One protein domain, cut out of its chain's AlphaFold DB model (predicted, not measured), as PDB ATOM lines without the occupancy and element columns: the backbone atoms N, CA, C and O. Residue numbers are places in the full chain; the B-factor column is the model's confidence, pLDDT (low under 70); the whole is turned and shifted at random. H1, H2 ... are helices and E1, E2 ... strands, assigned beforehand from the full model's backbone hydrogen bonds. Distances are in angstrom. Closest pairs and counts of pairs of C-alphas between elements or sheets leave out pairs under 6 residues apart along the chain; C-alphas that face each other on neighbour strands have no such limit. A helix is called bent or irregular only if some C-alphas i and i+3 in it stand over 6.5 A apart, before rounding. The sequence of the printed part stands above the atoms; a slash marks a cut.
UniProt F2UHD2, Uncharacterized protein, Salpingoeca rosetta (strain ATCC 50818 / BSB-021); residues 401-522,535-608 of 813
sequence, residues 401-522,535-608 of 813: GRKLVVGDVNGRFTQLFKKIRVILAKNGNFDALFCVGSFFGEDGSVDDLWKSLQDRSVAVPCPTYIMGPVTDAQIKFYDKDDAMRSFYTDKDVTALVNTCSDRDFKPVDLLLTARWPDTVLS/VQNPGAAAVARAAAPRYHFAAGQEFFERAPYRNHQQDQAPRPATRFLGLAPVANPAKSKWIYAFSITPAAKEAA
ATOM      1  N   GLY A 401       5.138  -8.627 120.191       52.81
ATOM      2  CA  GLY A 401       5.540  -7.943 118.975       52.81
ATOM      3  C   GLY A 401       5.563  -6.431 119.212       52.81
ATOM      4  O   GLY A 401       4.495  -5.806 119.240       52.81
ATOM      5  N   ARG A 402       6.744  -5.864 119.444       64.38
ATOM      6  CA  ARG A 402       6.952  -4.469 119.835       64.38
ATOM      7  C   ARG A 402       7.434  -3.715 118.617       64.38
ATOM      8  O   ARG A 402       8.435  -4.079 118.008       64.38
ATOM      9  N   LYS A 403       6.715  -2.653 118.281       70.94
ATOM     10  CA  LYS A 403       6.985  -1.821 117.113       70.94
ATOM     11  C   LYS A 403       7.332  -0.415 117.566       70.94
ATOM     12  O   LYS A 403       6.793   0.073 118.565       70.94
ATOM     13  N   LEU A 404       8.237   0.214 116.833       81.31
ATOM     14  CA  LEU A 404       8.549   1.630 116.953       81.31
ATOM     15  C   LEU A 404       7.964   2.358 115.755       81.31
ATOM     16  O   LEU A 404       8.024   1.862 114.635       81.31
ATOM     17  N   VAL A 405       7.424   3.543 115.998       85.25
ATOM     18  CA  VAL A 405       7.031   4.488 114.955       85.25
ATOM     19  C   VAL A 405       7.741   5.803 115.229       85.25
ATOM     20  O   VAL A 405       7.789   6.249 116.377       85.25
ATOM     21  N   VAL A 406       8.315   6.400 114.195       88.94
ATOM     22  CA  VAL A 406       9.055   7.662 114.249       88.94
ATOM     23  C   VAL A 406       8.467   8.624 113.227       88.94
ATOM     24  O   VAL A 406       8.135   8.178 112.137       88.94
ATOM     25  N   GLY A 407       8.325   9.900 113.593       87.31
ATOM     26  CA  GLY A 407       7.899  10.976 112.688       87.31
ATOM     27  C   GLY A 407       8.967  11.355 111.654       87.31
ATOM     28  O   GLY A 407       9.852  10.559 111.342       87.31
ATOM     29  N   ASP A 408       8.917  12.591 111.154       89.44
ATOM     30  CA  ASP A 408       9.850  13.060 110.122       89.44
ATOM     31  C   ASP A 408      11.310  12.943 110.583       89.44
ATOM     32  O   ASP A 408      11.717  13.541 111.583       89.44
ATOM     33  N   VAL A 409      12.118  12.178 109.849       87.25
ATOM     34  CA  VAL A 409      13.540  11.983 110.160       87.25
ATOM     35  C   VAL A 409      14.380  13.112 109.579       87.25
ATOM     36  O   VAL A 409      15.328  13.544 110.236       87.25
ATOM     37  N   ASN A 410      14.020  13.623 108.395       85.00
ATOM     38  CA  ASN A 410      14.694  14.741 107.727       85.00
ATOM     39  C   ASN A 410      16.229  14.595 107.696       85.00
ATOM     40  O   ASN A 410      16.951  15.523 108.051       85.00
ATOM     41  N   GLY A 411      16.733  13.392 107.398       78.25
ATOM     42  CA  GLY A 411      18.173  13.127 107.313       78.25
ATOM     43  C   GLY A 411      18.912  12.994 108.651       78.25
ATOM     44  O   GLY A 411      20.116  12.760 108.673       78.25
ATOM     45  N   ARG A 412      18.233  13.101 109.801       81.38
ATOM     46  CA  ARG A 412      18.853  13.096 111.145       81.38
ATOM     47  C   ARG A 412      19.156  11.684 111.668       81.38
ATOM     48  O   ARG A 412      18.763  11.305 112.779       81.38
ATOM     49  N   PHE A 413      19.847  10.874 110.865       77.81
ATOM     50  CA  PHE A 413      20.072   9.445 111.130       77.81
ATOM     51  C   PHE A 413      20.912   9.189 112.381       77.81
ATOM     52  O   PHE A 413      20.597   8.296 113.170       77.81
ATOM     53  N   THR A 414      21.944  10.000 112.618       78.81
ATOM     54  CA  THR A 414      22.819   9.856 113.788       78.81
ATOM     55  C   THR A 414      22.034  10.009 115.088       78.81
ATOM     56  O   THR A 414      22.166   9.191 116.003       78.81
ATOM     57  N   GLN A 415      21.169  11.025 115.179       83.81
ATOM     58  CA  GLN A 415      20.327  11.244 116.355       83.81
ATOM     59  C   GLN A 415      19.274  10.139 116.496       83.81
ATOM     60  O   GLN A 415      19.058   9.646 117.609       83.81
ATOM     61  N   LEU A 416      18.668   9.718 115.380       82.00
ATOM     62  CA  LEU A 416      17.713   8.616 115.335       82.00
ATOM     63  C   LEU A 416      18.336   7.330 115.889       82.00
ATOM     64  O   LEU A 416      17.908   6.832 116.930       82.00
ATOM     65  N   PHE A 417      19.383   6.810 115.252       80.38
ATOM     66  CA  PHE A 417      19.949   5.512 115.607       80.38
ATOM     67  C   PHE A 417      20.641   5.515 116.969       80.38
ATOM     68  O   PHE A 417      20.535   4.525 117.695       80.38
ATOM     69  N   LYS A 418      21.243   6.636 117.392       82.25
ATOM     70  CA  LYS A 418      21.730   6.793 118.771       82.25
ATOM     71  C   LYS A 418      20.595   6.603 119.779       82.25
ATOM     72  O   LYS A 418      20.755   5.873 120.757       82.25
ATOM     73  N   LYS A 419      19.431   7.217 119.543       82.88
ATOM     74  CA  LYS A 419      18.268   7.068 120.427       82.88
ATOM     75  C   LYS A 419      17.694   5.652 120.385       82.88
ATOM     76  O   LYS A 419      17.357   5.123 121.442       82.88
ATOM     77  N   ILE A 420      17.614   5.035 119.206       76.06
ATOM     78  CA  ILE A 420      17.112   3.663 119.049       76.06
ATOM     79  C   ILE A 420      17.999   2.670 119.803       76.06
ATOM     80  O   ILE A 420      17.472   1.856 120.552       76.06
ATOM     81  N   ARG A 421      19.330   2.784 119.721       77.56
ATOM     82  CA  ARG A 421      20.251   1.935 120.501       77.56
ATOM     83  C   ARG A 421      20.017   2.050 122.006       77.56
ATOM     84  O   ARG A 421      19.972   1.039 122.695       77.56
ATOM     85  N   VAL A 422      19.792   3.265 122.514       77.56
ATOM     86  CA  VAL A 422      19.448   3.478 123.932       77.56
ATOM     87  C   VAL A 422      18.110   2.822 124.288       77.56
ATOM     88  O   VAL A 422      17.969   2.260 125.372       77.56
ATOM     89  N   ILE A 423      17.123   2.887 123.395       72.44
ATOM     90  CA  ILE A 423      15.813   2.255 123.593       72.44
ATOM     91  C   ILE A 423      15.935   0.731 123.593       72.44
ATOM     92  O   ILE A 423      15.366   0.096 124.476       72.44
ATOM     93  N   LEU A 424      16.697   0.156 122.662       65.69
ATOM     94  CA  LEU A 424      16.952  -1.283 122.581       65.69
ATOM     95  C   LEU A 424      17.704  -1.786 123.817       65.69
ATOM     96  O   LEU A 424      17.297  -2.775 124.414       65.69
ATOM     97  N   ALA A 425      18.731  -1.060 124.266       67.44
ATOM     98  CA  ALA A 425      19.487  -1.413 125.468       67.44
ATOM     99  C   ALA A 425      18.617  -1.417 126.738       67.44
ATOM    100  O   ALA A 425      18.819  -2.242 127.623       67.44
ATOM    101  N   LYS A 426      17.639  -0.504 126.836       67.06
ATOM    102  CA  LYS A 426      16.755  -0.398 128.009       67.06
ATOM    103  C   LYS A 426      15.554  -1.337 127.960       67.06
ATOM    104  O   LYS A 426      15.138  -1.846 128.992       67.06
ATOM    105  N   ASN A 427      14.969  -1.520 126.780       58.56
ATOM    106  CA  ASN A 427      13.667  -2.166 126.627       58.56
ATOM    107  C   ASN A 427      13.753  -3.519 125.906       58.56
ATOM    108  O   ASN A 427      12.742  -4.208 125.801       58.56
ATOM    109  N   GLY A 428      14.926  -3.931 125.426       57.34
ATOM    110  CA  GLY A 428      15.105  -5.102 124.568       57.34
ATOM    111  C   GLY A 428      14.687  -4.842 123.117       57.34
ATOM    112  O   GLY A 428      14.347  -3.720 122.739       57.34
ATOM    113  N   ASN A 429      14.693  -5.897 122.298       59.00
ATOM    114  CA  ASN A 429      14.487  -5.773 120.853       59.00
ATOM    115  C   ASN A 429      13.063  -5.358 120.447       59.00
ATOM    116  O   ASN A 429      12.071  -5.724 121.091       59.00
ATOM    117  N   PHE A 430      13.001  -4.619 119.338       62.06
ATOM    118  CA  PHE A 430      11.795  -4.262 118.593       62.06
ATOM    119  C   PHE A 430      11.833  -4.946 117.226       62.06
ATOM    120  O   PHE A 430      12.894  -5.026 116.612       62.06
ATOM    121  N   ASP A 431      10.679  -5.409 116.748       59.12
ATOM    122  CA  ASP A 431      10.593  -6.184 115.501       59.12
ATOM    123  C   ASP A 431      10.717  -5.294 114.261       59.12
ATOM    124  O   ASP A 431      11.180  -5.730 113.211       59.12
ATOM    125  N   ALA A 432      10.249  -4.051 114.378       62.88
ATOM    126  CA  ALA A 432      10.188  -3.097 113.284       62.88
ATOM    127  C   ALA A 432      10.233  -1.659 113.804       62.88
ATOM    128  O   ALA A 432       9.628  -1.330 114.833       62.88
ATOM    129  N   LEU A 433      10.905  -0.803 113.040       69.19
ATOM    130  CA  LEU A 433      10.869   0.648 113.139       69.19
ATOM    131  C   LEU A 433      10.197   1.208 111.882       69.19
ATOM    132  O   LEU A 433      10.732   1.062 110.791       69.19
ATOM    133  N   PHE A 434       9.043   1.853 112.026       80.31
ATOM    134  CA  PHE A 434       8.349   2.544 110.941       80.31
ATOM    135  C   PHE A 434       8.667   4.038 110.991       80.31
ATOM    136  O   PHE A 434       8.258   4.731 111.921       80.31
ATOM    137  N   CYS A 435       9.380   4.541 109.995       79.38
ATOM    138  CA  CYS A 435       9.591   5.965 109.788       79.38
ATOM    139  C   CYS A 435       8.435   6.512 108.946       79.38
ATOM    140  O   CYS A 435       8.362   6.274 107.739       79.38
ATOM    141  N   VAL A 436       7.515   7.215 109.605       81.62
ATOM    142  CA  VAL A 436       6.408   7.922 108.968       81.62
ATOM    143  C   VAL A 436       6.819   9.368 108.726       81.62
ATOM    144  O   VAL A 436       7.252  10.055 109.641       81.62
ATOM    145  N   GLY A 437       6.678   9.828 107.491       82.19
ATOM    146  CA  GLY A 437       7.037  11.172 107.057       82.19
ATOM    147  C   GLY A 437       8.235  11.171 106.122       82.19
ATOM    148  O   GLY A 437       8.585  10.139 105.543       82.19
ATOM    149  N   SER A 438       8.857  12.334 105.976       85.00
ATOM    150  CA  SER A 438      10.079  12.480 105.197       85.00
ATOM    151  C   SER A 438      11.250  11.828 105.927       85.00
ATOM    152  O   SER A 438      11.624  12.210 107.042       85.00
ATOM    153  N   PHE A 439      11.847  10.822 105.289       80.56
ATOM    154  CA  PHE A 439      13.024  10.154 105.829       80.56
ATOM    155  C   PHE A 439      14.309  10.930 105.521       80.56
ATOM    156  O   PHE A 439      15.114  11.189 106.418       80.56
ATOM    157  N   PHE A 440      14.473  11.335 104.261       76.44
ATOM    158  CA  PHE A 440      15.679  11.990 103.763       76.44
ATOM    159  C   PHE A 440      15.676  13.507 103.970       76.44
ATOM    160  O   PHE A 440      16.741  14.066 104.146       76.44
ATOM    161  N   GLY A 441      14.530  14.182 104.058       76.81
ATOM    162  CA  GLY A 441      14.487  15.651 104.123       76.81
ATOM    163  C   GLY A 441      14.796  16.316 102.778       76.81
ATOM    164  O   GLY A 441      14.811  15.654 101.739       76.81
ATOM    165  N   GLU A 442      14.970  17.637 102.788       71.38
ATOM    166  CA  GLU A 442      15.252  18.452 101.587       71.38
ATOM    167  C   GLU A 442      16.626  19.133 101.641       71.38
ATOM    168  O   GLU A 442      17.121  19.634 100.633       71.38
ATOM    169  N   ASP A 443      17.273  19.105 102.805       63.03
ATOM    170  CA  ASP A 443      18.542  19.779 103.036       63.03
ATOM    171  C   ASP A 443      19.694  18.949 102.442       63.03
ATOM    172  O   ASP A 443      19.893  17.791 102.812       63.03
ATOM    173  N   GLY A 444      20.515  19.544 101.569       57.06
ATOM    174  CA  GLY A 444      21.632  18.878 100.866       57.06
ATOM    175  C   GLY A 444      22.696  18.204 101.754       57.06
ATOM    176  O   GLY A 444      23.520  17.447 101.253       57.06
ATOM    177  N   SER A 445      22.641  18.396 103.079       56.94
ATOM    178  CA  SER A 445      23.432  17.659 104.087       56.94
ATOM    179  C   SER A 445      23.240  16.134 104.060       56.94
ATOM    180  O   SER A 445      24.005  15.384 104.667       56.94
ATOM    181  N   VAL A 446      22.196  15.675 103.372       60.69
ATOM    182  CA  VAL A 446      21.785  14.274 103.292       60.69
ATOM    183  C   VAL A 446      22.605  13.511 102.265       60.69
ATOM    184  O   VAL A 446      22.747  12.309 102.420       60.69
ATOM    185  N   ASP A 447      23.183  14.168 101.256       58.97
ATOM    186  CA  ASP A 447      23.895  13.472 100.179       58.97
ATOM    187  C   ASP A 447      25.184  12.796 100.684       58.97
ATOM    188  O   ASP A 447      25.445  11.644 100.339       58.97
ATOM    189  N   ASP A 448      25.940  13.441 101.577       56.47
ATOM    190  CA  ASP A 448      27.143  12.847 102.184       56.47
ATOM    191  C   ASP A 448      26.802  11.768 103.221       56.47
ATOM    192  O   ASP A 448      27.504  10.766 103.350       56.47
ATOM    193  N   LEU A 449      25.685  11.922 103.935       54.31
ATOM    194  CA  LEU A 449      25.225  10.947 104.925       54.31
ATOM    195  C   LEU A 449      24.492   9.755 104.274       54.31
ATOM    196  O   LEU A 449      24.534   8.643 104.794       54.31
ATOM    197  N   TRP A 450      23.854   9.958 103.124       56.41
ATOM    198  CA  TRP A 450      23.295   8.916 102.265       56.41
ATOM    199  C   TRP A 450      24.408   8.087 101.646       56.41
ATOM    200  O   TRP A 450      24.359   6.866 101.767       56.41
ATOM    201  N   LYS A 451      25.464   8.735 101.129       56.03
ATOM    202  CA  LYS A 451      26.718   8.046 100.798       56.03
ATOM    203  C   LYS A 451      27.241   7.280 102.006       56.03
ATOM    204  O   LYS A 451      27.482   6.099 101.897       56.03
ATOM    205  N   SER A 452      27.248   7.865 103.206       50.62
ATOM    206  CA  SER A 452      27.683   7.167 104.428       50.62
ATOM    207  C   SER A 452      26.836   5.925 104.798       50.62
ATOM    208  O   SER A 452      27.359   4.987 105.408       50.62
ATOM    209  N   LEU A 453      25.540   5.910 104.444       51.66
ATOM    210  CA  LEU A 453      24.637   4.760 104.587       51.66
ATOM    211  C   LEU A 453      24.872   3.721 103.481       51.66
ATOM    212  O   LEU A 453      24.826   2.525 103.771       51.66
ATOM    213  N   GLN A 454      25.150   4.167 102.250       51.28
ATOM    214  CA  GLN A 454      25.570   3.321 101.126       51.28
ATOM    215  C   GLN A 454      26.950   2.693 101.377       51.28
ATOM    216  O   GLN A 454      27.123   1.512 101.129       51.28
ATOM    217  N   ASP A 455      27.877   3.436 101.976       46.16
ATOM    218  CA  ASP A 455      29.251   3.051 102.322       46.16
ATOM    219  C   ASP A 455      29.335   2.328 103.683       46.16
ATOM    220  O   ASP A 455      30.423   2.005 104.156       46.16
ATOM    221  N   ARG A 456      28.194   2.070 104.349       45.47
ATOM    222  CA  ARG A 456      28.057   1.328 105.631       45.47
ATOM    223  C   ARG A 456      28.686   1.933 106.874       45.47
ATOM    224  O   ARG A 456      28.709   1.286 107.922       45.47
ATOM    225  N   SER A 457      29.170   3.159 106.814       45.00
ATOM    226  CA  SER A 457      29.785   3.803 107.978       45.00
ATOM    227  C   SER A 457      28.809   3.978 109.163       45.00
ATOM    228  O   SER A 457      29.236   4.090 110.314       45.00
ATOM    229  N   VAL A 458      27.490   3.933 108.914       49.94
ATOM    230  CA  VAL A 458      26.434   4.064 109.929       49.94
ATOM    231  C   VAL A 458      25.634   2.763 110.078       49.94
ATOM    232  O   VAL A 458      24.815   2.407 109.236       49.94
ATOM    233  N   ALA A 459      25.815   2.067 111.205       51.16
ATOM    234  CA  ALA A 459      25.113   0.811 111.488       51.16
ATOM    235  C   ALA A 459      23.668   1.017 111.998       51.16
ATOM    236  O   ALA A 459      23.445   1.593 113.077       51.16
ATOM    237  N   VAL A 460      22.705   0.472 111.244       57.44
ATOM    238  CA  VAL A 460      21.258   0.494 111.520       57.44
ATOM    239  C   VAL A 460      20.895  -0.564 112.580       57.44
ATOM    240  O   VAL A 460      21.161  -1.746 112.379       57.44
ATOM    241  N   PRO A 461      20.290  -0.181 113.717       54.91
ATOM    242  CA  PRO A 461      20.165  -1.052 114.890       54.91
ATOM    243  C   PRO A 461      18.942  -1.989 114.893       54.91
ATOM    244  O   PRO A 461      18.874  -2.878 115.736       54.91
ATOM    245  N   CYS A 462      17.955  -1.785 114.015       55.81
ATOM    246  CA  CYS A 462      16.779  -2.653 113.877       55.81
ATOM    247  C   CYS A 462      16.154  -2.522 112.474       55.81
ATOM    248  O   CYS A 462      16.366  -1.490 111.826       55.81
ATOM    249  N   PRO A 463      15.353  -3.504 112.004       59.31
ATOM    250  CA  PRO A 463      14.661  -3.418 110.717       59.31
ATOM    251  C   PRO A 463      13.864  -2.117 110.597       59.31
ATOM    252  O   PRO A 463      12.950  -1.865 111.385       59.31
ATOM    253  N   THR A 464      14.255  -1.267 109.646       60.97
ATOM    254  CA  THR A 464      13.728   0.094 109.491       60.97
ATOM    255  C   THR A 464      12.980   0.202 108.170       60.97
ATOM    256  O   THR A 464      13.544  -0.047 107.109       60.97
ATOM    257  N   TYR A 465      11.707   0.569 108.248       66.38
ATOM    258  CA  TYR A 465      10.796   0.731 107.125       66.38
ATOM    259  C   TYR A 465      10.534   2.214 106.920       66.38
ATOM    260  O   TYR A 465      10.112   2.902 107.849       66.38
ATOM    261  N   ILE A 466      10.765   2.692 105.704       69.75
ATOM    262  CA  ILE A 466      10.557   4.087 105.322       69.75
ATOM    263  C   ILE A 466       9.406   4.170 104.322       69.75
ATOM    264  O   ILE A 466       9.165   3.229 103.566       69.75
ATOM    265  N   MET A 467       8.675   5.283 104.332       69.94
ATOM    266  CA  MET A 467       7.684   5.559 103.291       69.94
ATOM    267  C   MET A 467       8.365   6.121 102.036       69.94
ATOM    268  O   MET A 467       9.532   6.525 102.077       69.94
ATOM    269  N   GLY A 468       7.630   6.117 100.921       66.31
ATOM    270  CA  GLY A 468       8.085   6.709  99.663       66.31
ATOM    271  C   GLY A 468       8.359   8.219  99.767       66.31
ATOM    272  O   GLY A 468       8.033   8.832 100.791       66.31
ATOM    273  N   PRO A 469       8.950   8.819  98.719       70.12
ATOM    274  CA  PRO A 469       9.265  10.239  98.667       70.12
ATOM    275  C   PRO A 469       8.024  11.084  98.957       70.12
ATOM    276  O   PRO A 469       6.948  10.862  98.403       70.12
ATOM    277  N   VAL A 470       8.188  12.063  99.849       75.00
ATOM    278  CA  VAL A 470       7.131  13.025 100.191       75.00
ATOM    279  C   VAL A 470       7.167  14.225  99.243       75.00
ATOM    280  O   VAL A 470       6.137  14.867  99.027       75.00
ATOM    281  N   THR A 471       8.343  14.518  98.680       74.56
ATOM    282  CA  THR A 471       8.585  15.607  97.727       74.56
ATOM    283  C   THR A 471       9.451  15.138  96.561       74.56
ATOM    284  O   THR A 471      10.213  14.177  96.689       74.56
ATOM    285  N   ASP A 472       9.341  15.816  95.415       75.12
ATOM    286  CA  ASP A 472      10.027  15.424  94.174       75.12
ATOM    287  C   ASP A 472      11.553  15.397  94.327       75.12
ATOM    288  O   ASP A 472      12.229  14.539  93.762       75.12
ATOM    289  N   ALA A 473      12.108  16.275  95.166       73.88
ATOM    290  CA  ALA A 473      13.541  16.333  95.447       73.88
ATOM    291  C   ALA A 473      14.094  15.038  96.075       73.88
ATOM    292  O   ALA A 473      15.288  14.758  95.965       73.88
ATOM    293  N   GLN A 474      13.239  14.238  96.721       71.50
ATOM    294  CA  GLN A 474      13.632  12.995  97.383       71.50
ATOM    295  C   GLN A 474      13.628  11.790  96.444       71.50
ATOM    296  O   GLN A 474      14.240  10.786  96.789       71.50
ATOM    297  N   ILE A 475      12.998  11.880  95.264       70.69
ATOM    298  CA  ILE A 475      12.896  10.789  94.277       70.69
ATOM    299  C   ILE A 475      14.259  10.148  93.990       70.69
ATOM    300  O   ILE A 475      14.343   8.931  93.880       70.69
ATOM    301  N   LYS A 476      15.335  10.947  93.959       70.38
ATOM    302  CA  LYS A 476      16.714  10.479  93.728       70.38
ATOM    303  C   LYS A 476      17.210   9.413  94.718       70.38
ATOM    304  O   LYS A 476      18.142   8.687  94.392       70.38
ATOM    305  N   PHE A 477      16.624   9.336  95.914       64.00
ATOM    306  CA  PHE A 477      17.002   8.379  96.960       64.00
ATOM    307  C   PHE A 477      16.221   7.059  96.893       64.00
ATOM    308  O   PHE A 477      16.489   6.147  97.673       64.00
ATOM    309  N   TYR A 478      15.253   6.955  95.983       63.38
ATOM    310  CA  TYR A 478      14.402   5.785  95.803       63.38
ATOM    311  C   TYR A 478      14.620   5.195  94.406       63.38
ATOM    312  O   TYR A 478      15.046   5.891  93.484       63.38
ATOM    313  N   ASP A 479      14.340   3.901  94.242       58.75
ATOM    314  CA  ASP A 479      14.421   3.243  92.935       58.75
ATOM    315  C   ASP A 479      13.518   3.973  91.923       58.75
ATOM    316  O   ASP A 479      12.408   4.380  92.266       58.75
ATOM    317  N   LYS A 480      13.977   4.149  90.677       51.78
ATOM    318  CA  LYS A 480      13.255   4.889  89.628       51.78
ATOM    319  C   LYS A 480      11.853   4.318  89.387       51.78
ATOM    320  O   LYS A 480      10.909   5.089  89.192       51.78
ATOM    321  N   ASP A 481      11.704   2.995  89.468       49.66
ATOM    322  CA  ASP A 481      10.417   2.307  89.302       49.66
ATOM    323  C   ASP A 481       9.461   2.500  90.491       49.66
ATOM    324  O   ASP A 481       8.235   2.487  90.315       49.66
ATOM    325  N   ASP A 482      10.000   2.690  91.697       44.66
ATOM    326  CA  ASP A 482       9.221   2.957  92.907       44.66
ATOM    327  C   ASP A 482       8.903   4.454  93.041       44.66
ATOM    328  O   ASP A 482       7.778   4.820  93.388       44.66
ATOM    329  N   ALA A 483       9.834   5.335  92.676       46.41
ATOM    330  CA  ALA A 483       9.691   6.783  92.774       46.41
ATOM    331  C   ALA A 483       8.615   7.347  91.831       46.41
ATOM    332  O   ALA A 483       7.789   8.153  92.256       46.41
ATOM    333  N   MET A 484       8.529   6.842  90.594       43.06
ATOM    334  CA  MET A 484       7.455   7.180  89.642       43.06
ATOM    335  C   MET A 484       6.054   6.755  90.124       43.06
ATOM    336  O   MET A 484       5.046   7.270  89.647       43.06
ATOM    337  N   ARG A 485       5.968   5.812  91.074       50.53
ATOM    338  CA  ARG A 485       4.718   5.242  91.618       50.53
ATOM    339  C   ARG A 485       4.396   5.717  93.040       50.53
ATOM    340  O   ARG A 485       3.469   5.199  93.666       50.53
ATOM    341  N   SER A 486       5.181   6.656  93.567       50.53
ATOM    342  CA  SER A 486       5.156   7.041  94.982       50.53
ATOM    343  C   SER A 486       4.098   8.083  95.336       50.53
ATOM    344  O   SER A 486       3.679   8.156  96.492       50.53
ATOM    345  N   PHE A 487       3.614   8.845  94.353       62.34
ATOM    346  CA  PHE A 487       2.499   9.766  94.548       62.34
ATOM    347  C   PHE A 487       1.171   9.077  94.251       62.34
ATOM    348  O   PHE A 487       1.013   8.363  93.262       62.34
ATOM    349  N   TYR A 488       0.210   9.283  95.145       67.06
ATOM    350  CA  TYR A 488      -1.112   8.689  95.060       67.06
ATOM    351  C   TYR A 488      -2.065   9.664  94.334       67.06
ATOM    352  O   TYR A 488      -2.081  10.854  94.631       67.06
ATOM    353  N   THR A 489      -2.845   9.177  93.367       74.94
ATOM    354  CA  THR A 489      -3.902   9.910  92.659       74.94
ATOM    355  C   THR A 489      -5.278   9.725  93.311       74.94
ATOM    356  O   THR A 489      -5.523   8.775  94.058       74.94
ATOM    357  N   ASP A 490      -6.234  10.592  92.977       74.69
ATOM    358  CA  ASP A 490      -7.619  10.454  93.451       74.69
ATOM    359  C   ASP A 490      -8.289   9.152  92.988       74.69
ATOM    360  O   ASP A 490      -9.132   8.585  93.695       74.69
ATOM    361  N   LYS A 491      -7.902   8.644  91.808       71.38
ATOM    362  CA  LYS A 491      -8.463   7.402  91.259       71.38
ATOM    363  C   LYS A 491      -8.200   6.240  92.180       71.38
ATOM    364  O   LYS A 491      -9.093   5.435  92.435       71.38
ATOM    365  N   ASP A 492      -6.994   6.164  92.709       73.19
ATOM    366  CA  ASP A 492      -6.650   4.987  93.459       73.19
ATOM    367  C   ASP A 492      -6.863   5.145  94.978       73.19
ATOM    368  O   ASP A 492      -7.059   4.144  95.670       73.19
ATOM    369  N   VAL A 493      -7.035   6.379  95.480       74.12
ATOM    370  CA  VAL A 493      -7.774   6.620  96.737       74.12
ATOM    371  C   VAL A 493      -9.188   6.046  96.628       74.12
ATOM    372  O   VAL A 493      -9.630   5.319  97.517       74.12
ATOM    373  N   THR A 494      -9.885   6.324  95.523       74.50
ATOM    374  CA  THR A 494     -11.240   5.805  95.274       74.50
ATOM    375  C   THR A 494     -11.245   4.277  95.217       74.50
ATOM    376  O   THR A 494     -12.096   3.634  95.829       74.50
ATOM    377  N   ALA A 495     -10.256   3.671  94.557       73.62
ATOM    378  CA  ALA A 495     -10.132   2.219  94.501       73.62
ATOM    379  C   ALA A 495      -9.876   1.574  95.876       73.62
ATOM    380  O   ALA A 495     -10.478   0.544  96.194       73.62
ATOM    381  N   LEU A 496      -9.038   2.192  96.721       72.88
ATOM    382  CA  LEU A 496      -8.824   1.730  98.095       72.88
ATOM    383  C   LEU A 496     -10.109   1.825  98.920       72.88
ATOM    384  O   LEU A 496     -10.477   0.867  99.592       72.88
ATOM    385  N   VAL A 497     -10.823   2.948  98.834       78.19
ATOM    386  CA  VAL A 497     -12.097   3.148  99.541       78.19
ATOM    387  C   VAL A 497     -13.133   2.098  99.130       78.19
ATOM    388  O   VAL A 497     -13.804   1.530  99.996       78.19
ATOM    389  N   ASN A 498     -13.230   1.789  97.835       75.12
ATOM    390  CA  ASN A 498     -14.121   0.744  97.331       75.12
ATOM    391  C   ASN A 498     -13.727  -0.638  97.870       75.12
ATOM    392  O   ASN A 498     -14.593  -1.391  98.308       75.12
ATOM    393  N   THR A 499     -12.428  -0.937  97.927       75.81
ATOM    394  CA  THR A 499     -11.902  -2.191  98.495       75.81
ATOM    395  C   THR A 499     -12.238  -2.321  99.983       75.81
ATOM    396  O   THR A 499     -12.667  -3.377 100.437       75.81
ATOM    397  N   CYS A 500     -12.109  -1.235 100.747       73.06
ATOM    398  CA  CYS A 500     -12.477  -1.202 102.164       73.06
ATOM    399  C   CYS A 500     -13.989  -1.310 102.416       73.06
ATOM    400  O   CYS A 500     -14.407  -1.530 103.552       73.06
ATOM    401  N   SER A 501     -14.806  -1.104 101.382       69.81
ATOM    402  CA  SER A 501     -16.267  -1.190 101.458       69.81
ATOM    403  C   SER A 501     -16.795  -2.599 101.161       69.81
ATOM    404  O   SER A 501     -17.992  -2.837 101.314       69.81
ATOM    405  N   ASP A 502     -15.919  -3.527 100.764       73.44
ATOM    406  CA  ASP A 502     -16.260  -4.933 100.557       73.44
ATOM    407  C   ASP A 502     -16.666  -5.604 101.885       73.44
ATOM    408  O   ASP A 502     -16.106  -5.324 102.948       73.44
ATOM    409  N   ARG A 503     -17.655  -6.504 101.835       61.31
ATOM    410  CA  ARG A 503     -18.172  -7.223 103.011       61.31
ATOM    411  C   ARG A 503     -17.136  -8.165 103.621       61.31
ATOM    412  O   ARG A 503     -17.178  -8.384 104.830       61.31
ATOM    413  N   ASP A 504     -16.201  -8.657 102.813       67.19
ATOM    414  CA  ASP A 504     -15.125  -9.553 103.250       67.19
ATOM    415  C   ASP A 504     -13.854  -8.800 103.693       67.19
ATOM    416  O   ASP A 504     -12.837  -9.415 104.042       67.19
ATOM    417  N   PHE A 505     -13.887  -7.460 103.706       66.06
ATOM    418  CA  PHE A 505     -12.733  -6.649 104.075       66.06
ATOM    419  C   PHE A 505     -12.387  -6.798 105.562       66.06
ATOM    420  O   PHE A 505     -13.183  -6.525 106.465       66.06
ATOM    421  N   LYS A 506     -11.150  -7.222 105.832       68.50
ATOM    422  CA  LYS A 506     -10.650  -7.424 107.195       68.50
ATOM    423  C   LYS A 506     -10.291  -6.087 107.859       68.50
ATOM    424  O   LYS A 506      -9.787  -5.187 107.192       68.50
ATOM    425  N   PRO A 507     -10.468  -5.963 109.185       69.94
ATOM    426  CA  PRO A 507     -10.105  -4.754 109.917       69.94
ATOM    427  C   PRO A 507      -8.608  -4.435 109.796       69.94
ATOM    428  O   PRO A 507      -7.756  -5.311 109.966       69.94
ATOM    429  N   VAL A 508      -8.292  -3.162 109.553       81.88
ATOM    430  CA  VAL A 508      -6.916  -2.669 109.418       81.88
ATOM    431  C   VAL A 508      -6.325  -2.362 110.795       81.88
ATOM    432  O   VAL A 508      -6.900  -1.627 111.596       81.88
ATOM    433  N   ASP A 509      -5.146  -2.908 111.096       81.75
ATOM    434  CA  ASP A 509      -4.464  -2.624 112.364       81.75
ATOM    435  C   ASP A 509      -3.760  -1.262 112.348       81.75
ATOM    436  O   ASP A 509      -3.899  -0.491 113.300       81.75
ATOM    437  N   LEU A 510      -3.010  -0.968 111.279       83.25
ATOM    438  CA  LEU A 510      -2.148   0.208 111.161       83.25
ATOM    439  C   LEU A 510      -2.414   0.941 109.845       83.25
ATOM    440  O   LEU A 510      -2.317   0.344 108.777       83.25
ATOM    441  N   LEU A 511      -2.668   2.242 109.932       85.88
ATOM    442  CA  LEU A 511      -2.619   3.177 108.813       85.88
ATOM    443  C   LEU A 511      -1.463   4.153 109.048       85.88
ATOM    444  O   LEU A 511      -1.384   4.780 110.105       85.88
ATOM    445  N   LEU A 512      -0.561   4.271 108.076       86.69
ATOM    446  CA  LEU A 512       0.586   5.177 108.128       86.69
ATOM    447  C   LEU A 512       0.425   6.234 107.036       86.69
ATOM    448  O   LEU A 512       0.199   5.881 105.879       86.69
ATOM    449  N   THR A 513       0.526   7.516 107.385       86.44
ATOM    450  CA  THR A 513       0.439   8.608 106.404       86.44
ATOM    451  C   THR A 513       1.554   9.631 106.598       86.44
ATOM    452  O   THR A 513       1.910   9.982 107.718       86.44
ATOM    453  N   ALA A 514       2.110  10.148 105.498       83.12
ATOM    454  CA  ALA A 514       3.131  11.201 105.560       83.12
ATOM    455  C   ALA A 514       2.573  12.516 106.116       83.12
ATOM    456  O   ALA A 514       3.288  13.280 106.745       83.12
ATOM    457  N   ARG A 515       1.287  12.780 105.869       85.62
ATOM    458  CA  ARG A 515       0.588  13.989 106.306       85.62
ATOM    459  C   ARG A 515      -0.647  13.626 107.106       85.62
ATOM    460  O   ARG A 515      -1.161  12.507 107.009       85.62
ATOM    461  N   TRP A 516      -1.123  14.582 107.885       88.62
ATOM    462  CA  TRP A 516      -2.329  14.408 108.677       88.62
ATOM    463  C   TRP A 516      -3.567  14.384 107.781       88.62
ATOM    464  O   TRP A 516      -3.619  15.130 106.803       88.62
ATOM    465  N   PRO A 517      -4.557  13.531 108.087       85.88
ATOM    466  CA  PRO A 517      -5.818  13.524 107.368       85.88
ATOM    467  C   PRO A 517      -6.587  14.823 107.623       85.88
ATOM    468  O   PRO A 517      -6.538  15.399 108.712       85.88
ATOM    469  N   ASP A 518      -7.314  15.275 106.606       80.00
ATOM    470  CA  ASP A 518      -8.159  16.460 106.727       80.00
ATOM    471  C   ASP A 518      -9.215  16.288 107.832       80.00
ATOM    472  O   ASP A 518      -9.687  15.178 108.088       80.00
ATOM    473  N   THR A 519      -9.599  17.379 108.499       81.44
ATOM    474  CA  THR A 519     -10.589  17.409 109.599       81.44
ATOM    475  C   THR A 519     -10.264  16.547 110.831       81.44
ATOM    476  O   THR A 519     -11.081  16.447 111.741       81.44
ATOM    477  N   VAL A 520      -9.052  15.987 110.954       83.31
ATOM    478  CA  VAL A 520      -8.639  15.151 112.108       83.31
ATOM    479  C   VAL A 520      -8.659  15.871 113.456       83.31
ATOM    480  O   VAL A 520      -8.508  15.238 114.498       83.31
ATOM    481  N   LEU A 521      -8.847  17.188 113.457       82.44
ATOM    482  CA  LEU A 521      -8.987  18.023 114.651       82.44
ATOM    483  C   LEU A 521     -10.440  18.348 115.004       82.44
ATOM    484  O   LEU A 521     -10.699  18.867 116.086       82.44
ATOM    485  N   SER A 522     -11.399  17.994 114.149       79.50
ATOM    486  CA  SER A 522     -12.819  18.208 114.414       79.50
ATOM    487  C   SER A 522     -13.247  17.511 115.705       79.50
ATOM    488  O   SER A 522     -12.816  16.388 116.001       79.50
ATOM    489  N   VAL A 535      -1.315  20.726 106.017       73.69
ATOM    490  CA  VAL A 535      -1.809  20.704 104.639       73.69
ATOM    491  C   VAL A 535      -3.015  19.770 104.551       73.69
ATOM    492  O   VAL A 535      -2.961  18.644 105.049       73.69
ATOM    493  N   GLN A 536      -4.088  20.216 103.891       73.19
ATOM    494  CA  GLN A 536      -5.283  19.398 103.682       73.19
ATOM    495  C   GLN A 536      -4.931  18.102 102.944       73.19
ATOM    496  O   GLN A 536      -4.308  18.116 101.882       73.19
ATOM    497  N   ASN A 537      -5.358  16.973 103.509       80.75
ATOM    498  CA  ASN A 537      -5.225  15.663 102.888       80.75
ATOM    499  C   ASN A 537      -6.578  14.929 102.899       80.75
ATOM    500  O   ASN A 537      -6.835  14.096 103.781       80.75
ATOM    501  N   PRO A 538      -7.462  15.240 101.935       81.50
ATOM    502  CA  PRO A 538      -8.783  14.625 101.862       81.50
ATOM    503  C   PRO A 538      -8.705  13.125 101.541       81.50
ATOM    504  O   PRO A 538      -9.543  12.358 102.016       81.50
ATOM    505  N   GLY A 539      -7.676  12.687 100.806       81.69
ATOM    506  CA  GLY A 539      -7.466  11.277 100.473       81.69
ATOM    507  C   GLY A 539      -7.181  10.421 101.706       81.69
ATOM    508  O   GLY A 539      -7.850   9.414 101.929       81.69
ATOM    509  N   ALA A 540      -6.266  10.862 102.575       84.31
ATOM    510  CA  ALA A 540      -5.988  10.177 103.837       84.31
ATOM    511  C   ALA A 540      -7.220  10.121 104.758       84.31
ATOM    512  O   ALA A 540      -7.446   9.100 105.408       84.31
ATOM    513  N   ALA A 541      -8.041  11.179 104.789       85.94
ATOM    514  CA  ALA A 541      -9.290  11.193 105.555       85.94
ATOM    515  C   ALA A 541     -10.327  10.203 104.995       85.94
ATOM    516  O   ALA A 541     -10.969   9.477 105.756       85.94
ATOM    517  N   ALA A 542     -10.472  10.131 103.667       84.06
ATOM    518  CA  ALA A 542     -11.370   9.182 103.008       84.06
ATOM    519  C   ALA A 542     -10.969   7.728 103.293       84.06
ATOM    520  O   ALA A 542     -11.816   6.915 103.667       84.06
ATOM    521  N   VAL A 543      -9.672   7.422 103.203       85.62
ATOM    522  CA  VAL A 543      -9.122   6.093 103.498       85.62
ATOM    523  C   VAL A 543      -9.273   5.746 104.975       85.62
ATOM    524  O   VAL A 543      -9.737   4.655 105.291       85.62
ATOM    525  N   ALA A 544      -8.945   6.663 105.888       87.88
ATOM    526  CA  ALA A 544      -9.102   6.433 107.323       87.88
ATOM    527  C   ALA A 544     -10.565   6.150 107.700       87.88
ATOM    528  O   ALA A 544     -10.827   5.263 108.515       87.88
ATOM    529  N   ARG A 545     -11.520   6.853 107.074       87.25
ATOM    530  CA  ARG A 545     -12.959   6.614 107.256       87.25
ATOM    531  C   ARG A 545     -13.376   5.233 106.738       87.25
ATOM    532  O   ARG A 545     -14.098   4.522 107.430       87.25
ATOM    533  N   ALA A 546     -12.932   4.859 105.539       84.31
ATOM    534  CA  ALA A 546     -13.324   3.599 104.912       84.31
ATOM    535  C   ALA A 546     -12.699   2.380 105.613       84.31
ATOM    536  O   ALA A 546     -13.412   1.435 105.949       84.31
ATOM    537  N   ALA A 547     -11.391   2.436 105.882       83.88
ATOM    538  CA  ALA A 547     -10.600   1.341 106.440       83.88
ATOM    539  C   ALA A 547     -10.791   1.133 107.952       83.88
ATOM    540  O   ALA A 547     -10.497   0.048 108.452       83.88
ATOM    541  N   ALA A 548     -11.250   2.164 108.678       87.50
ATOM    542  CA  ALA A 548     -11.454   2.145 110.129       87.50
ATOM    543  C   ALA A 548     -10.266   1.525 110.910       87.50
ATOM    544  O   ALA A 548     -10.447   0.545 111.642       87.50
ATOM    545  N   PRO A 549      -9.033   2.055 110.749       89.69
ATOM    546  CA  PRO A 549      -7.837   1.427 111.295       89.69
ATOM    547  C   PRO A 549      -7.790   1.520 112.824       89.69
ATOM    548  O   PRO A 549      -8.240   2.506 113.400       89.69
ATOM    549  N   ARG A 550      -7.181   0.557 113.518       87.25
ATOM    550  CA  ARG A 550      -7.026   0.638 114.988       87.25
ATOM    551  C   ARG A 550      -6.040   1.724 115.413       87.25
ATOM    552  O   ARG A 550      -6.288   2.431 116.389       87.25
ATOM    553  N   TYR A 551      -4.943   1.875 114.676       87.50
ATOM    554  CA  TYR A 551      -3.988   2.965 114.845       87.50
ATOM    555  C   TYR A 551      -3.773   3.697 113.531       87.50
ATOM    556  O   TYR A 551      -3.564   3.074 112.492       87.50
ATOM    557  N   HIS A 552      -3.754   5.022 113.604       91.50
ATOM    558  CA  HIS A 552      -3.345   5.889 112.513       91.50
ATOM    559  C   HIS A 552      -2.170   6.743 112.986       91.50
ATOM    560  O   HIS A 552      -2.333   7.589 113.863       91.50
ATOM    561  N   PHE A 553      -0.989   6.498 112.423       92.31
ATOM    562  CA  PHE A 553       0.202   7.303 112.670       92.31
ATOM    563  C   PHE A 553       0.453   8.254 111.506       92.31
ATOM    564  O   PHE A 553       0.443   7.832 110.347       92.31
ATOM    565  N   ALA A 554       0.719   9.518 111.823       90.50
ATOM    566  CA  ALA A 554       1.055  10.527 110.833       90.50
ATOM    567  C   ALA A 554       2.246  11.382 111.270       90.50
ATOM    568  O   ALA A 554       2.418  11.663 112.459       90.50
ATOM    569  N   ALA A 555       3.060  11.815 110.311       89.19
ATOM    570  CA  ALA A 555       4.133  12.769 110.572       89.19
ATOM    571  C   ALA A 555       3.584  14.202 110.644       89.19
ATOM    572  O   ALA A 555       2.618  14.539 109.956       89.19
ATOM    573  N   GLY A 556       4.152  15.031 111.514       85.88
ATOM    574  CA  GLY A 556       3.760  16.425 111.692       85.88
ATOM    575  C   GLY A 556       4.832  17.242 112.406       85.88
ATOM    576  O   GLY A 556       5.897  16.731 112.731       85.88
ATOM    577  N   GLN A 557       4.553  18.520 112.677       84.00
ATOM    578  CA  GLN A 557       5.525  19.424 113.319       84.00
ATOM    579  C   GLN A 557       5.578  19.288 114.848       84.00
ATOM    580  O   GLN A 557       6.604  19.566 115.470       84.00
ATOM    581  N   GLU A 558       4.496  18.825 115.471       86.81
ATOM    582  CA  GLU A 558       4.410  18.617 116.916       86.81
ATOM    583  C   GLU A 558       3.746  17.282 117.259       86.81
ATOM    584  O   GLU A 558       3.082  16.658 116.430       86.81
ATOM    585  N   PHE A 559       3.971  16.818 118.490       89.06
ATOM    586  CA  PHE A 559       3.342  15.596 118.972       89.06
ATOM    587  C   PHE A 559       1.882  15.869 119.300       89.06
ATOM    588  O   PHE A 559       1.583  16.786 120.063       89.06
ATOM    589  N   PHE A 560       0.992  15.024 118.801       87.81
ATOM    590  CA  PHE A 560      -0.421  15.101 119.126       87.81
ATOM    591  C   PHE A 560      -1.008  13.706 119.259       87.81
ATOM    592  O   PHE A 560      -0.882  12.876 118.363       87.81
ATOM    593  N   GLU A 561      -1.685  13.452 120.371       85.56
ATOM    594  CA  GLU A 561      -2.429  12.220 120.591       85.56
ATOM    595  C   GLU A 561      -3.901  12.577 120.755       85.56
ATOM    596  O   GLU A 561      -4.293  13.266 121.698       85.56
ATOM    597  N   ARG A 562      -4.718  12.131 119.800       84.69
ATOM    598  CA  ARG A 562      -6.158  12.372 119.828       84.69
ATOM    599  C   ARG A 562      -6.817  11.388 120.793       84.69
ATOM    600  O   ARG A 562      -6.437  10.214 120.832       84.69
ATOM    601  N   ALA A 563      -7.881  11.810 121.482       83.31
ATOM    602  CA  ALA A 563      -8.777  10.833 122.095       83.31
ATOM    603  C   ALA A 563      -9.305   9.859 121.013       83.31
ATOM    604  O   ALA A 563      -9.534  10.284 119.872       83.31
ATOM    605  N   PRO A 564      -9.482   8.564 121.332       87.31
ATOM    606  CA  PRO A 564      -9.958   7.581 120.365       87.31
ATOM    607  C   PRO A 564     -11.277   8.025 119.725       87.31
ATOM    608  O   PRO A 564     -12.070   8.697 120.376       87.31
ATOM    609  N   TYR A 565     -11.547   7.649 118.479       86.88
ATOM    610  CA  TYR A 565     -12.831   7.962 117.845       86.88
ATOM    611  C   TYR A 565     -13.534   6.718 117.308       86.88
ATOM    612  O   TYR A 565     -12.901   5.736 116.911       86.88
ATOM    613  N   ARG A 566     -14.869   6.758 117.331       87.31
ATOM    614  CA  ARG A 566     -15.742   5.679 116.851       87.31
ATOM    615  C   ARG A 566     -15.854   5.732 115.327       87.31
ATOM    616  O   ARG A 566     -16.018   6.810 114.765       87.31
ATOM    617  N   ASN A 567     -15.802   4.570 114.673       86.06
ATOM    618  CA  ASN A 567     -15.887   4.440 113.207       86.06
ATOM    619  C   ASN A 567     -17.246   3.961 112.686       86.06
ATOM    620  O   ASN A 567     -17.385   3.710 111.493       86.06
ATOM    621  N   HIS A 568     -18.227   3.788 113.565       81.00
ATOM    622  CA  HIS A 568     -19.577   3.372 113.205       81.00
ATOM    623  C   HIS A 568     -20.593   4.229 113.960       81.00
ATOM    624  O   HIS A 568     -20.326   4.685 115.077       81.00
ATOM    625  N   GLN A 569     -21.742   4.453 113.329       74.25
ATOM    626  CA  GLN A 569     -22.929   5.016 113.970       74.25
ATOM    627  C   GLN A 569     -23.775   3.891 114.589       74.25
ATOM    628  O   GLN A 569     -23.516   2.715 114.338       74.25
ATOM    629  N   GLN A 570     -24.771   4.244 115.407       67.19
ATOM    630  CA  GLN A 570     -25.565   3.280 116.181       67.19
ATOM    631  C   GLN A 570     -26.319   2.262 115.300       67.19
ATOM    632  O   GLN A 570     -26.487   1.121 115.717       67.19
ATOM    633  N   ASP A 571     -26.655   2.642 114.062       66.50
ATOM    634  CA  ASP A 571     -27.373   1.803 113.089       66.50
ATOM    635  C   ASP A 571     -26.451   1.016 112.132       66.50
ATOM    636  O   ASP A 571     -26.920   0.337 111.219       66.50
ATOM    637  N   GLN A 572     -25.126   1.106 112.300       74.25
ATOM    638  CA  GLN A 572     -24.142   0.446 111.433       74.25
ATOM    639  C   GLN A 572     -23.449  -0.723 112.139       74.25
ATOM    640  O   GLN A 572     -23.336  -0.762 113.363       74.25
ATOM    641  N   ALA A 573     -22.922  -1.667 111.349       75.62
ATOM    642  CA  ALA A 573     -22.141  -2.780 111.879       75.62
ATOM    643  C   ALA A 573     -20.967  -2.265 112.741       75.62
ATOM    644  O   ALA A 573     -20.263  -1.338 112.320       75.62
ATOM    645  N   PRO A 574     -20.729  -2.853 113.928       79.25
ATOM    646  CA  PRO A 574     -19.719  -2.362 114.852       79.25
ATOM    647  C   PRO A 574     -18.321  -2.492 114.244       79.25
ATOM    648  O   PRO A 574     -17.906  -3.559 113.792       79.25
ATOM    649  N   ARG A 575     -17.582  -1.382 114.257       83.12
ATOM    650  CA  ARG A 575     -16.200  -1.264 113.762       83.12
ATOM    651  C   ARG A 575     -15.240  -0.872 114.891       83.12
ATOM    652  O   ARG A 575     -15.665  -0.133 115.785       83.12
ATOM    653  N   PRO A 576     -13.957  -1.291 114.840       84.69
ATOM    654  CA  PRO A 576     -12.951  -0.903 115.828       84.69
ATOM    655  C   PRO A 576     -12.831   0.618 115.971       84.69
ATOM    656  O   PRO A 576     -12.981   1.349 114.992       84.69
ATOM    657  N   ALA A 577     -12.531   1.101 117.178       86.62
ATOM    658  CA  ALA A 577     -12.193   2.506 117.399       86.62
ATOM    659  C   ALA A 577     -10.761   2.810 116.920       86.62
ATOM    660  O   ALA A 577      -9.862   1.981 117.087       86.62
ATOM    661  N   THR A 578     -10.533   4.009 116.379       89.88
ATOM    662  CA  THR A 578      -9.201   4.440 115.923       89.88
ATOM    663  C   THR A 578      -8.505   5.304 116.963       89.88
ATOM    664  O   THR A 578      -9.099   6.225 117.524       89.88
ATOM    665  N   ARG A 579      -7.209   5.051 117.167       88.31
ATOM    666  CA  ARG A 579      -6.277   5.936 117.877       88.31
ATOM    667  C   ARG A 579      -5.405   6.672 116.867       88.31
ATOM    668  O   ARG A 579      -4.668   6.030 116.122       88.31
ATOM    669  N   PHE A 580      -5.485   7.998 116.851       90.69
ATOM    670  CA  PHE A 580      -4.662   8.835 115.979       90.69
ATOM    671  C   PHE A 580      -3.485   9.432 116.753       90.69
ATOM    672  O   PHE A 580      -3.685  10.024 117.818       90.69
ATOM    673  N   LEU A 581      -2.280   9.292 116.199       90.62
ATOM    674  CA  LEU A 581      -1.051   9.859 116.743       90.62
ATOM    675  C   LEU A 581      -0.279  10.613 115.658       90.62
ATOM    676  O   LEU A 581       0.189  10.027 114.681       90.62
ATOM    677  N   GLY A 582      -0.101  11.910 115.880       90.19
ATOM    678  CA  GLY A 582       0.825  12.764 115.153       90.19
ATOM    679  C   GLY A 582       2.190  12.784 115.835       90.19
ATOM    680  O   GLY A 582       2.277  13.053 117.034       90.19
ATOM    681  N   LEU A 583       3.256  12.488 115.094       92.00
ATOM    682  CA  LEU A 583       4.627  12.463 115.608       92.00
ATOM    683  C   LEU A 583       5.415  13.671 115.102       92.00
ATOM    684  O   LEU A 583       5.404  13.949 113.907       92.00
ATOM    685  N   ALA A 584       6.124  14.341 116.015       91.56
ATOM    686  CA  ALA A 584       6.994  15.470 115.689       91.56
ATOM    687  C   ALA A 584       8.251  15.029 114.905       91.56
ATOM    688  O   ALA A 584       8.582  13.837 114.911       91.56
ATOM    689  N   PRO A 585       9.032  15.968 114.337       91.56
ATOM    690  CA  PRO A 585      10.288  15.642 113.673       91.56
ATOM    691  C   PRO A 585      11.368  15.184 114.662       91.56
ATOM    692  O   PRO A 585      11.425  15.629 115.820       91.56
ATOM    693  N   VAL A 586      12.270  14.317 114.202       89.50
ATOM    694  CA  VAL A 586      13.412  13.815 114.974       89.50
ATOM    695  C   VAL A 586      14.268  14.984 115.451       89.50
ATOM    696  O   VAL A 586      14.662  15.849 114.673       89.50
ATOM    697  N   ALA A 587      14.593  15.001 116.745       85.00
ATOM    698  CA  ALA A 587      15.413  16.050 117.362       85.00
ATOM    699  C   ALA A 587      14.877  17.482 117.129       85.00
ATOM    700  O   ALA A 587      15.644  18.419 116.909       85.00
ATOM    701  N   ASN A 588      13.553  17.660 117.147       87.44
ATOM    702  CA  ASN A 588      12.930  18.978 117.029       87.44
ATOM    703  C   ASN A 588      13.332  19.927 118.191       87.44
ATOM    704  O   ASN A 588      13.499  19.462 119.325       87.44
ATOM    705  N   PRO A 589      13.446  21.251 117.948       84.88
ATOM    706  CA  PRO A 589      13.832  22.232 118.973       84.88
ATOM    707  C   PRO A 589      12.864  22.307 120.160       84.88
ATOM    708  O   PRO A 589      13.288  22.531 121.292       84.88
ATOM    709  N   ALA A 590      11.574  22.060 119.913       83.50
ATOM    710  CA  ALA A 590      10.519  22.072 120.926       83.50
ATOM    711  C   ALA A 590      10.582  20.877 121.899       83.50
ATOM    712  O   ALA A 590       9.806  20.818 122.849       83.50
ATOM    713  N   LYS A 591      11.497  19.916 121.678       86.44
ATOM    714  CA  LYS A 591      11.623  18.659 122.441       86.44
ATOM    715  C   LYS A 591      10.323  17.836 122.488       86.44
ATOM    716  O   LYS A 591      10.167  16.971 123.352       86.44
ATOM    717  N   SER A 592       9.426  18.052 121.529       86.44
ATOM    718  CA  SER A 592       8.188  17.300 121.342       86.44
ATOM    719  C   SER A 592       8.478  15.838 121.011       86.44
ATOM    720  O   SER A 592       9.498  15.499 120.400       86.44
ATOM    721  N   LYS A 593       7.568  14.945 121.403       87.62
ATOM    722  CA  LYS A 593       7.721  13.502 121.200       87.62
ATOM    723  C   LYS A 593       7.657  13.139 119.708       87.62
ATOM    724  O   LYS A 593       6.673  13.384 119.023       87.62
ATOM    725  N   TRP A 594       8.714  12.505 119.219       90.62
ATOM    726  CA  TRP A 594       8.871  12.111 117.812       90.62
ATOM    727  C   TRP A 594       8.958  10.593 117.615       90.62
ATOM    728  O   TRP A 594       9.034  10.117 116.488       90.62
ATOM    729  N   ILE A 595       8.946   9.822 118.709       89.38
ATOM    730  CA  ILE A 595       9.023   8.360 118.708       89.38
ATOM    731  C   ILE A 595       7.940   7.760 119.603       89.38
ATOM    732  O   ILE A 595       7.694   8.234 120.718       89.38
ATOM    733  N   TYR A 596       7.310   6.692 119.125       86.38
ATOM    734  CA  TYR A 596       6.263   5.972 119.832       86.38
ATOM    735  C   TYR A 596       6.526   4.469 119.796       86.38
ATOM    736  O   TYR A 596       6.674   3.874 118.732       86.38
ATOM    737  N   ALA A 597       6.588   3.856 120.975       82.12
ATOM    738  CA  ALA A 597       6.716   2.417 121.138       82.12
ATOM    739  C   ALA A 597       5.348   1.828 121.468       82.12
ATOM    740  O   ALA A 597       4.678   2.310 122.380       82.12
ATOM    741  N   PHE A 598       4.945   0.778 120.756       73.06
ATOM    742  CA  PHE A 598       3.660   0.139 121.009       73.06
ATOM    743  C   PHE A 598       3.678  -1.361 120.738       73.06
ATOM    744  O   PHE A 598       4.522  -1.893 120.016       73.06
ATOM    745  N   SER A 599       2.722  -2.047 121.354       71.56
ATOM    746  CA  SER A 599       2.486  -3.472 121.173       71.56
ATOM    747  C   SER A 599       1.055  -3.659 120.706       71.56
ATOM    748  O   SER A 599       0.115  -3.224 121.368       71.56
ATOM    749  N   ILE A 600       0.894  -4.338 119.577       68.12
ATOM    750  CA  ILE A 600      -0.407  -4.688 119.014       68.12
ATOM    751  C   ILE A 600      -0.416  -6.168 118.654       68.12
ATOM    752  O   ILE A 600       0.521  -6.670 118.021       68.12
ATOM    753  N   THR A 601      -1.480  -6.853 119.066       67.31
ATOM    754  CA  THR A 601      -1.835  -8.171 118.540       67.31
ATOM    755  C   THR A 601      -2.619  -7.952 117.247       67.31
ATOM    756  O   THR A 601      -3.588  -7.184 117.286       67.31
ATOM    757  N   PRO A 602      -2.228  -8.583 116.125       70.56
ATOM    758  CA  PRO A 602      -2.927  -8.424 114.854       70.56
ATOM    759  C   PRO A 602      -4.417  -8.734 114.973       70.56
ATOM    760  O   PRO A 602      -4.785  -9.679 115.675       70.56
ATOM    761  N   ALA A 603      -5.264  -7.995 114.261       66.94
ATOM    762  CA  ALA A 603      -6.713  -8.129 114.355       66.94
ATOM    763  C   ALA A 603      -7.200  -9.543 114.011       66.94
ATOM    764  O   ALA A 603      -8.079 -10.069 114.680       66.94
ATOM    765  N   ALA A 604      -6.543 -10.228 113.072       64.50
ATOM    766  CA  ALA A 604      -6.837 -11.628 112.747       64.50
ATOM    767  C   ALA A 604      -6.649 -12.613 113.925       64.50
ATOM    768  O   ALA A 604      -7.082 -13.758 113.839       64.50
ATOM    769  N   LYS A 605      -5.966 -12.201 114.999       63.19
ATOM    770  CA  LYS A 605      -5.622 -13.025 116.169       63.19
ATOM    771  C   LYS A 605      -6.205 -12.482 117.477       63.19
ATOM    772  O   LYS A 605      -5.926 -13.031 118.541       63.19
ATOM    773  N   GLU A 606      -6.948 -11.382 117.428       66.44
ATOM    774  CA  GLU A 606      -7.504 -10.719 118.606       66.44
ATOM    775  C   GLU A 606      -8.987 -11.088 118.756       66.44
ATOM    776  O   GLU A 606      -9.709 -11.249 117.775       66.44
ATOM    777  N   ALA A 607      -9.454 -11.240 119.996       72.50
ATOM    778  CA  ALA A 607     -10.851 -11.569 120.255       72.50
ATOM    779  C   ALA A 607     -11.779 -10.431 119.797       72.50
ATOM    780  O   ALA A 607     -11.510  -9.259 120.075       72.50
ATOM    781  N   ALA A 608     -12.908 -10.775 119.168       75.38
ATOM    782  CA  ALA A 608     -13.873  -9.802 118.646       75.38
ATOM    783  C   ALA A 608     -14.347  -8.795 119.712       75.38
ATOM    784  O   ALA A 608     -14.415  -7.599 119.441       75.38
TER     785      ALA A 608
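Overview. This is residues 401 to 522 and 535 to 608 of the 813 residues of an uncharacterized protein of Salpingoeca rosetta (strain ATCC 50818 / BSB-021) (UniProt F2UHD2). Two small sheets stand partly face to face as a sandwich, with H6 on the far side of the smaller sheet and H5 side by side with it; H1 grazes the larger sheet. H2, H3 and H4 lie toward one end of the longest axis, and the loop of residues 556 to 578 reaches to the other end. The 196 printed residues include six named helices and seven named strands, in the order E1 H1 E2 H2 E3 H3 H4 H5 E4 H6 E5 E6 E7; the sheets are E3 E2 E1 E7, mixed, and E4 E5 E6, all parallel. The class is mixed, helices and strands, with 86 residues, under half, in named elements. The whole is compact, with a radius of gyration of the C-alphas of 17.6 A and spans of 56 by 39 by 31 A.

Arrangement. E1, residues 402 to 406, and E2, residues 432 to 435, are parallel, with N 404 and O 432 2.9 A apart, within hydrogen-bond range. E3, residues 464 to 466, is parallel to E2, with N 465 and O 433 at 2.8 A. E7, residues 595 to 599, is antiparallel to E1, with N 403 and O 598 at 2.9 A. H1, residues 413 to 427, only grazes this sheet. E1, H1, E2 form a strand-helix-strand unit, two parallel neighbour strands with a helix between, and its crossover is right-handed; so is that of E2, H2, E3, where H2 is residues 446 to 454. H2 is near H1. H3, residues 472 to 477, is irregular, only just: C-alphas 473 and 476 are 6.9 A apart. It is close to but not clearly touching H4, residues 480 to 483; the closest C-alphas, of Ile 475 and Ala 483, are 5.3 A apart. H5, residues 490 to 500, touches H6, residues 538 to 547, at a shallow tilt of 13 degrees, the same way; the closest C-alphas, of Cys 500 and Ala 547, are 5.3 A apart. E4, residues 510 to 513, is parallel to E5, residues 551 to 555, with N 511 and O 551 at 2.8 A. E5 is parallel to E6, residues 579 to 583, with N 552 and O 579 at 2.9 A. H6 is on this sheet at a height of 10.5 A, along the strands. The sheets' facing parts are 10.0 A apart centre to centre. Every O i to N i+4 pair is within hydrogen-bond range in H1, H2, H5 and H6; H3 has 0 of 2, but 2 of 3 O i to N i+3 pairs, and H4 is too short for an O i to N i+4 pair.

Along the chain. E1 begins at C-alpha 402 (6.952, -4.469, 119.835). H1 is 20.4 A long, H5 15.3 A and H6 14.2 A. E7, 13.7 A, ends at C-alpha 599 (2.486, -3.472, 121.173).

Size, cuts and confidence. The two farthest C-alphas, of Asp 455 and Asp 571, are 57.7 A apart. Residues 523 to 534 are not printed, and C-alphas 522 and 535 are 14.9 A apart across the cut. The links E5 to E6 and E6 to E7 are long. The mean pLDDT of the printed part is 74.6, and 64 residues are under 70, among them residues 443 to 468.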